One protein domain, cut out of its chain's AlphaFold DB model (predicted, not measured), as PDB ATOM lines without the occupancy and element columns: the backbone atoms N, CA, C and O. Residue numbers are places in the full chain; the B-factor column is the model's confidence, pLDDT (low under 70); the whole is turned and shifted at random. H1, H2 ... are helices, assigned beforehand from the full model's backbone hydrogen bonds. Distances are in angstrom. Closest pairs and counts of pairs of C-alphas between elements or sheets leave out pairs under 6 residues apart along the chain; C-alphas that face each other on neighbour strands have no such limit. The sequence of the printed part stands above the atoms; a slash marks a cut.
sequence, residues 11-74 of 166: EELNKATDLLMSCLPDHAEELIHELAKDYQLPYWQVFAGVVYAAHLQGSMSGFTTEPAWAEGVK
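What this domain is: This is residues 11 to 74 of the 166 residues of an uncharacterized protein of viral metagenome (UniProt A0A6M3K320). Two helices, H1 and H2, make an open V joined by a tight link; a third, H3, starts in the mouth of the V, packs on both arms with its residues 43 to 47, and runs away from them, so that residues 53 to 58 stick out. From the far end of H3 a short link of 10 residues leads away to a tiny helix, H4, which touches no helix and lies near the last printed residue, Lys 74, at the other end of the longest axis from the start of H1. The printed part has 64 residues with four named helices, H1, H2, H3 and H4 in that order, and no named strand; its class is all helix. The whole is compact, with a radius of gyration of the C-alphas of 12.0 A, and the C-alphas span 33 by 23 by 21 A along their three main axes.

Where its parts are: Find C-alpha 11 at (93.145, 96.647, 101.106); from there H1 runs over residues 11 to 21, 15.1 A from first to last C-alpha. Next look at residues 26 to 39, which form H2, 20.8 A long. H3 follows with residues 43 to 56; it starts at C-alpha 43 at (95.137, 107.013, 102.532) and is 20.0 A long. Last comes H4, residues 67 to 70, ending at C-alpha 70 at (116.633, 111.976, 97.632).

How they stand to each other: Start with H1 and H2, which are close but not clearly touching: their closest C-alphas, those of Met 21 and Glu 29, are 6.3 A apart. They run opposite ways at a steep tilt of 39 degrees. H1 touches H3, which takes part with residues 43 to 47 alone; the closest C-alphas are those of Thr 17 and Trp 44, 5.4 A apart. These two run the same way at a steep tilt of 52 degrees. The same residues 43 to 47 of H3 touch residues 32 to 36 of H2, with the C-alphas of Ala 36 and Tyr 43 closest at 5.7 A. H2 and H3 stand about perpendicular, but only just, at 72 degrees. H4 is apart from H1, H2 and H3. In the backbone of H1 and H3 each O i to N i+4 pair is within hydrogen-bond range; in H2, 9 of 10 are, and H4 is too short for such a pair.

The domain as a whole: Look from Glu 11 to Lys 74, whose C-alphas are the two farthest apart, at 36.1 A. The printed part has no cut. The links from H1 to H2 and from H2 to H3 are tight, and the one from H3 to H4, 10 residues, is short. The mean pLDDT of the printed part is 80.0; in the B-factor column, residues 61 to 74 are under 70, and H4 has a mean of 52.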
ATOM      1  N   GLU A  11      91.951  97.169 100.438       92.19
ATOM      2  CA  GLU A  11      93.145  96.647 101.106       92.19
ATOM      3  C   GLU A  11      94.349  96.636 100.152       92.19
ATOM      4  O   GLU A  11      95.452  97.025 100.533       92.19
ATOM      5  N   GLU A  12      94.137  96.236  98.898       92.75
ATOM      6  CA  GLU A  12      95.171  96.246  97.859       92.75
ATOM      7  C   GLU A  12      95.595  97.669  97.490       92.75
ATOM      8  O   GLU A  12      96.790  97.925  97.330       92.75
ATOM      9  N   LEU A  13      94.647  98.610  97.420       93.88
ATOM     10  CA  LEU A  13      94.948 100.024  97.179       93.88
ATOM     11  C   LEU A  13      95.754 100.647  98.320       93.88
ATOM     12  O   LEU A  13      96.693 101.402  98.062       93.88
ATOM     13  N   ASN A  14      95.434 100.311  99.572       90.56
ATOM     14  CA  ASN A  14      96.219 100.760 100.720       90.56
ATOM     15  C   ASN A  14      97.639 100.183 100.678       90.56
ATOM     16  O   ASN A  14      98.590 100.949 100.744       90.56
ATOM     17  N   LYS A  15      97.806  98.876 100.423       92.19
ATOM     18  CA  LYS A  15      99.142  98.262 100.267       92.19
ATOM     19  C   LYS A  15      99.953  98.902  99.140       92.19
ATOM     20  O   LYS A  15     101.151  99.124  99.290       92.19
ATOM     21  N   ALA A  16      99.317  99.193  98.005       90.88
ATOM     22  CA  ALA A  16      99.969  99.884  96.897       90.88
ATOM     23  C   ALA A  16     100.393 101.307  97.290       90.88
ATOM     24  O   ALA A  16     101.478 101.751  96.922       90.88
ATOM     25  N   THR A  17      99.559 102.003  98.062       92.25
ATOM     26  CA  THR A  17      99.864 103.342  98.574       92.25
ATOM     27  C   THR A  17     101.023 103.305  99.557       92.25
ATOM     28  O   THR A  17     101.944 104.091  99.387       92.25
ATOM     29  N   ASP A  18     101.052 102.362 100.499       90.88
ATOM     30  CA  ASP A  18     102.154 102.206 101.457       90.88
ATOM     31  C   ASP A  18     103.495 101.989 100.737       90.88
ATOM     32  O   ASP A  18     104.502 102.620 101.062       90.88
ATOM     33  N   LEU A  19     103.502 101.148  99.692       89.81
ATOM     34  CA  LEU A  19     104.683 100.939  98.850       89.81
ATOM     35  C   LEU A  19     105.132 102.234  98.162       89.81
ATOM     36  O   LEU A  19     106.325 102.524  98.134       89.81
ATOM     37  N   LEU A  20     104.200 103.022  97.620       86.75
ATOM     38  CA  LEU A  20     104.518 104.292  96.962       86.75
ATOM     39  C   LEU A  20     104.958 105.372  97.958       86.75
ATOM     40  O   LEU A  20     105.882 106.122  97.651       86.75
ATOM     41  N   MET A  21     104.343 105.437  99.141       85.75
ATOM     42  CA  MET A  21     104.715 106.376 100.201       85.75
ATOM     43  C   MET A  21     106.123 106.108 100.726       85.75
ATOM     44  O   MET A  21     106.843 107.062 100.990       85.75
ATOM     45  N   SER A  22     106.563 104.844 100.765       85.50
ATOM     46  CA  SER A  22     107.940 104.494 101.152       85.50
ATOM     47  C   SER A  22     109.024 105.058 100.217       85.50
ATOM     48  O   SER A  22     110.201 105.079 100.570       85.50
ATOM     49  N   CYS A  23     108.635 105.522  99.025       81.12
ATOM     50  CA  CYS A  23     109.519 106.196  98.077       81.12
ATOM     51  C   CYS A  23     109.539 107.724  98.252       81.12
ATOM     52  O   CYS A  23     110.312 108.401  97.570       81.12
ATOM     53  N   LEU A  24     108.669 108.280  99.096       80.12
ATOM     54  CA  LEU A  24     108.601 109.710  99.372       80.12
ATOM     55  C   LEU A  24     109.497 110.058 100.577       80.12
ATOM     56  O   LEU A  24     109.816 109.189 101.385       80.12
ATOM     57  N   PRO A  25     109.891 111.330 100.740       77.25
ATOM     58  CA  PRO A  25     110.544 111.807 101.949       77.25
ATOM     59  C   PRO A  25     109.650 111.646 103.186       77.25
ATOM     60  O   PRO A  25     108.446 111.877 103.096       77.25
ATOM     61  N   ASP A  26     110.252 111.404 104.354       78.81
ATOM     62  CA  ASP A  26     109.552 111.157 105.632       78.81
ATOM     63  C   ASP A  26     108.455 112.194 105.964       78.81
ATOM     64  O   ASP A  26     107.394 111.861 106.486       78.81
ATOM     65  N   HIS A  27     108.671 113.467 105.618       77.31
ATOM     66  CA  HIS A  27     107.707 114.543 105.886       77.31
ATOM     67  C   HIS A  27     106.449 114.491 104.999       77.31
ATOM     68  O   HIS A  27     105.427 115.083 105.343       77.31
ATOM     69  N   ALA A  28     106.510 113.828 103.841       81.50
ATOM     70  CA  ALA A  28     105.357 113.669 102.961       81.50
ATOM     71  C   ALA A  28     104.362 112.645 103.526       81.50
ATOM     72  O   ALA A  28     103.154 112.837 103.394       81.50
ATOM     73  N   GLU A  29     104.862 111.596 104.187       86.12
ATOM     74  CA  GLU A  29     104.033 110.598 104.867       86.12
ATOM     75  C   GLU A  29     103.223 111.240 106.002       86.12
ATOM     76  O   GLU A  29     102.004 111.071 106.062       86.12
ATOM     77  N   GLU A  30     103.871 112.055 106.846       86.31
ATOM     78  CA  GLU A  30     103.209 112.768 107.948       86.31
ATOM     79  C   GLU A  30     102.063 113.657 107.441       86.31
ATOM     80  O   GLU A  30     100.940 113.562 107.939       86.31
ATOM     81  N   LEU A  31     102.302 114.438 106.380       85.38
ATOM     82  CA  LEU A  31     101.277 115.287 105.768       85.38
ATOM     83  C   LEU A  31     100.078 114.476 105.253       85.38
ATOM     84  O   LEU A  31      98.927 114.862 105.462       85.38
ATOM     85  N   ILE A  32     100.322 113.359 104.563       88.31
ATOM     86  CA  ILE A  32      99.244 112.506 104.044       88.31
ATOM     87  C   ILE A  32      98.452 111.890 105.199       88.31
ATOM     88  O   ILE A  32      97.223 111.818 105.119       88.31
ATOM     89  N   HIS A  33      99.125 111.491 106.281       89.69
ATOM     90  CA  HIS A  33      98.469 110.955 107.470       89.69
ATOM     91  C   HIS A  33      97.571 111.978 108.167       89.69
ATOM     92  O   HIS A  33      96.432 111.654 108.519       89.69
ATOM     93  N   GLU A  34      98.043 113.213 108.329       90.62
ATOM     94  CA  GLU A  34      97.246 114.304 108.892       90.62
ATOM     95  C   GLU A  34      96.016 114.603 108.028       90.62
ATOM     96  O   GLU A  34      94.894 114.622 108.537       90.62
ATOM     97  N   LEU A  35      96.192 114.726 106.708       89.06
ATOM     98  CA  LEU A  35      95.088 114.973 105.778       89.06
ATOM     99  C   LEU A  35      94.062 113.827 105.777       89.06
ATOM    100  O   LEU A  35      92.856 114.073 105.827       89.06
ATOM    101  N   ALA A  36      94.504 112.569 105.755       94.56
ATOM    102  CA  ALA A  36      93.601 111.416 105.810       94.56
ATOM    103  C   ALA A  36      92.759 111.409 107.089       94.56
ATOM    104  O   ALA A  36      91.553 111.153 107.041       94.56
ATOM    105  N   LYS A  37      93.374 111.757 108.223       94.81
ATOM    106  CA  LYS A  37      92.696 111.865 109.512       94.81
ATOM    107  C   LYS A  37      91.687 113.016 109.543       94.81
ATOM    108  O   LYS A  37      90.553 112.798 109.971       94.81
ATOM    109  N   ASP A  38      92.075 114.205 109.089       95.25
ATOM    110  CA  ASP A  38      91.236 115.409 109.136       95.25
ATOM    111  C   ASP A  38      90.002 115.295 108.235       95.25
ATOM    112  O   ASP A  38      88.904 115.705 108.618       95.25
ATOM    113  N   TYR A  39      90.160 114.687 107.058       94.88
ATOM    114  CA  TYR A  39      89.076 114.503 106.094       94.88
ATOM    115  C   TYR A  39      88.352 113.154 106.218       94.88
ATOM    116  O   TYR A  39      87.360 112.940 105.523       94.88
ATOM    117  N   GLN A  40      88.809 112.262 107.104       96.94
ATOM    118  CA  GLN A  40      88.289 110.896 107.266       96.94
ATOM    119  C   GLN A  40      88.266 110.107 105.945       96.94
ATOM    120  O   GLN A  40      87.304 109.401 105.639       96.94
ATOM    121  N   LEU A  41      89.329 110.245 105.148       96.12
ATOM    122  CA  LEU A  41      89.474 109.589 103.849       96.12
ATOM    123  C   LEU A  41      90.486 108.436 103.921       96.12
ATOM    124  O   LEU A  41      91.452 108.519 104.680       96.12
ATOM    125  N   PRO A  42      90.320 107.375 103.108       94.62
ATOM    126  CA  PRO A  42      91.360 106.368 102.916       94.62
ATOM    127  C   PRO A  42      92.668 106.995 102.415       94.62
ATOM    128  O   PRO A  42      92.644 107.876 101.551       94.62
ATOM    129  N   TYR A  43      93.811 106.492 102.892       91.06
ATOM    130  CA  TYR A  43      95.137 107.013 102.532       91.06
ATOM    131  C   TYR A  43      95.364 107.061 101.023       91.06
ATOM    132  O   TYR A  43      95.834 108.069 100.498       91.06
ATOM    133  N   TRP A  44      94.949 106.009 100.311       94.94
ATOM    134  CA  TRP A  44      95.097 105.931  98.860       94.94
ATOM    135  C   TRP A  44      94.365 107.061  98.124       94.94
ATOM    136  O   TRP A  44      94.855 107.552  97.108       94.94
ATOM    137  N   GLN A  45      93.220 107.522  98.645       96.06
ATOM    138  CA  GLN A  45      92.461 108.624  98.047       96.06
ATOM    139  C   GLN A  45      93.161 109.961  98.259       96.06
ATOM    140  O   GLN A  45      93.243 110.765  97.330       96.06
ATOM    141  N   VAL A  46      93.691 110.189  99.463       94.31
ATOM    142  CA  VAL A  46      94.456 111.402  99.776       94.31
ATOM    143  C   VAL A  46      95.717 111.460  98.925       94.31
ATOM    144  O   VAL A  46      95.950 112.462  98.251       94.31
ATOM    145  N   PHE A  47      96.481 110.367  98.879       91.62
ATOM    146  CA  PHE A  47      97.675 110.261  98.047       91.62
ATOM    147  C   PHE A  47      97.354 110.508  96.565       91.62
ATOM    148  O   PHE A  47      97.988 111.352  95.929       91.62
ATOM    149  N   ALA A  48      96.318 109.859  96.020       92.00
ATOM    150  CA  ALA A  48      95.884 110.081  94.640       92.00
ATOM    151  C   ALA A  48      95.482 111.543  94.379       92.00
ATOM    152  O   ALA A  48      95.821 112.099  93.334       92.00
ATOM    153  N   GLY A  49      94.803 112.185  95.334       91.00
ATOM    154  CA  GLY A  49      94.441 113.600  95.265       91.00
ATOM    155  C   GLY A  49      95.657 114.526  95.232       91.00
ATOM    156  O   GLY A  49      95.700 115.442  94.413       91.00
ATOM    157  N   VAL A  50      96.671 114.259  96.062       86.44
ATOM    158  CA  VAL A  50      97.938 115.012  96.077       86.44
ATOM    159  C   VAL A  50      98.671 114.869  94.744       86.44
ATOM    160  O   VAL A  50      99.066 115.873  94.151       86.44
ATOM    161  N   VAL A  51      98.796 113.642  94.228       86.25
ATOM    162  CA  VAL A  51      99.429 113.375  92.926       86.25
ATOM    163  C   VAL A  51      98.671 114.074  91.794       86.25
ATOM    164  O   VAL A  51      99.282 114.715  90.940       86.25
ATOM    165  N   TYR A  52      97.337 114.014  91.801       86.50
ATOM    166  CA  TYR A  52      96.507 114.691  90.806       86.50
ATOM    167  C   TYR A  52      96.641 116.219  90.880       86.50
ATOM    168  O   TYR A  52      96.784 116.877  89.849       86.50
ATOM    169  N   ALA A  53      96.664 116.795  92.084       80.50
ATOM    170  CA  ALA A  53      96.881 118.225  92.276       80.50
ATOM    171  C   ALA A  53      98.266 118.661  91.771       80.50
ATOM    172  O   ALA A  53      98.365 119.654  91.048       80.50
ATOM    173  N   ALA A  54      99.316 117.894  92.076       79.62
ATOM    174  CA  ALA A  54     100.660 118.137  91.560       79.62
ATOM    175  C   ALA A  54     100.704 118.047  90.025       79.62
ATOM    176  O   ALA A  54     101.347 118.859  89.357       79.62
ATOM    177  N   HIS A  55      99.966 117.101  89.435       79.62
ATOM    178  CA  HIS A  55      99.855 116.979  87.984       79.62
ATOM    179  C   HIS A  55      99.211 118.223  87.365       79.62
ATOM    180  O   HIS A  55      99.769 118.796  86.429       79.62
ATOM    181  N   LEU A  56      98.084 118.683  87.916       74.44
ATOM    182  CA  LEU A  56      97.389 119.885  87.442       74.44
ATOM    183  C   LEU A  56      98.239 121.156  87.563       74.44
ATOM    184  O   LEU A  56      98.111 122.063  86.746       74.44
ATOM    185  N   GLN A  57      99.114 121.219  88.565       75.94
ATOM    186  CA  GLN A  57     100.038 122.335  88.771       75.94
ATOM    187  C   GLN A  57     101.300 122.244  87.901       75.94
ATOM    188  O   GLN A  57     102.118 123.163  87.922       75.94
ATOM    189  N   GLY A  58     101.484 121.152  87.150       75.00
ATOM    190  CA  GLY A  58     102.714 120.892  86.402       75.00
ATOM    191  C   GLY A  58     103.932 120.669  87.303       75.00
ATOM    192  O   GLY A  58     105.061 120.828  86.848       75.00
ATOM    193  N   SER A  59     103.710 120.327  88.576       70.50
ATOM    194  CA  SER A  59     104.739 120.101  89.593       70.50
ATOM    195  C   SER A  59     105.030 118.622  89.843       70.50
ATOM    196  O   SER A  59     105.881 118.316  90.673       70.50
ATOM    197  N   MET A  60     104.393 117.699  89.103       70.38
ATOM    198  CA  MET A  60     104.899 116.329  88.975       70.38
ATOM    199  C   MET A  60     106.203 116.338  88.174       70.38
ATOM    200  O   MET A  60     106.246 115.977  86.996       70.38
ATOM    201  N   SER A  61     107.291 116.733  88.817       59.38
ATOM    202  CA  SER A  61     108.567 116.128  88.493       59.38
ATOM    203  C   SER A  61     108.481 114.630  88.803       59.38
ATOM    204  O   SER A  61     107.634 114.187  89.582       59.38
ATOM    205  N   GLY A  62     109.279 113.804  88.129       59.81
ATOM    206  CA  GLY A  62     109.229 112.364  88.363       59.81
ATOM    207  C   GLY A  62     109.537 112.068  89.830       59.81
ATOM    208  O   GLY A  62     110.694 112.163  90.229       59.81
ATOM    209  N   PHE A  63     108.516 111.694  90.612       53.66
ATOM    210  CA  PHE A  63     108.623 111.357  92.041       53.66
ATOM    211  C   PHE A  63     109.743 110.344  92.332       53.66
ATOM    212  O   PHE A  63     110.278 110.302  93.432       53.66
ATOM    213  N   THR A  64     110.115 109.535  91.337       49.22
ATOM    214  CA  THR A  64     111.158 108.506  91.418       49.22
ATOM    215  C   THR A  64     112.483 108.891  90.761       49.22
ATOM    216  O   THR A  64     113.468 108.177  90.926       49.22
ATOM    217  N   THR A  65     112.533 109.974  89.982       49.81
ATOM    218  CA  THR A  65     113.710 110.337  89.176       49.81
ATOM    219  C   THR A  65     114.316 111.677  89.545       49.81
ATOM    220  O   THR A  65     115.390 111.989  89.033       49.81
ATOM    221  N   GLU A  66     113.681 112.468  90.414       54.88
ATOM    222  CA  GLU A  66     114.212 113.775  90.765       54.88
ATOM    223  C   GLU A  66     115.213 113.690  91.935       54.88
ATOM    224  O   GLU A  66     114.819 113.446  93.078       54.88
ATOM    225  N   PRO A  67     116.518 113.939  91.702       50.78
ATOM    226  CA  PRO A  67     117.555 113.802  92.734       50.78
ATOM    227  C   PRO A  67     117.342 114.742  93.929       50.78
ATOM    228  O   PRO A  67     117.805 114.472  95.034       50.78
ATOM    229  N   ALA A  68     116.613 115.842  93.714       54.31
ATOM    230  CA  ALA A  68     116.284 116.827  94.740       54.31
ATOM    231  C   ALA A  68     115.412 116.258  95.872       54.31
ATOM    232  O   ALA A  68     115.426 116.804  96.973       54.31
ATOM    233  N   TRP A  69     114.675 115.174  95.615       53.44
ATOM    234  CA  TRP A  69     113.888 114.483  96.635       53.44
ATOM    235  C   TRP A  69     114.758 113.576  97.511       53.44
ATOM    236  O   TRP A  69     114.605 113.579  98.730       53.44
ATOM    237  N   ALA A  70     115.723 112.871  96.915       51.31
ATOM    238  CA  ALA A  70     116.633 111.976  97.632       51.31
ATOM    239  C   ALA A  70     117.677 112.720  98.485       51.31
ATOM    240  O   ALA A  70     118.116 112.216  99.514       51.31
ATOM    241  N   GLU A  71     118.090 113.922  98.080       56.88
ATOM    242  CA  GLU A  71     119.131 114.687  98.784       56.88
ATOM    243  C   GLU A  71     118.590 115.644  99.861       56.88
ATOM    244  O   GLU A  71     119.365 116.392 100.468       56.88
ATOM    245  N   GLY A  72     117.267 115.649 100.081       53.28
ATOM    246  CA  GLY A  72     116.562 116.771 100.694       53.28
ATOM    247  C   GLY A  72     116.622 117.987  99.766       53.28
ATOM    248  O   GLY A  72     117.608 118.193  99.059       53.28
ATOM    249  N   VAL A  73     115.573 118.810  99.727       56.12
ATOM    250  CA  VAL A  73     115.539 119.981  98.840       56.12
ATOM    251  C   VAL A  73     116.680 120.933  99.215       56.12
ATOM    252  O   VAL A  73     116.556 121.797 100.085       56.12
ATOM    253  N   LYS A  74     117.833 120.783  98.559       58.56
ATOM    254  CA  LYS A  74     118.932 121.736  98.631       58.56
ATOM    255  C   LYS A  74     118.413 122.988  97.948       58.56
ATOM    256  O   LYS A  74     118.405 123.093  96.725       58.56
TER     257      LYS A  74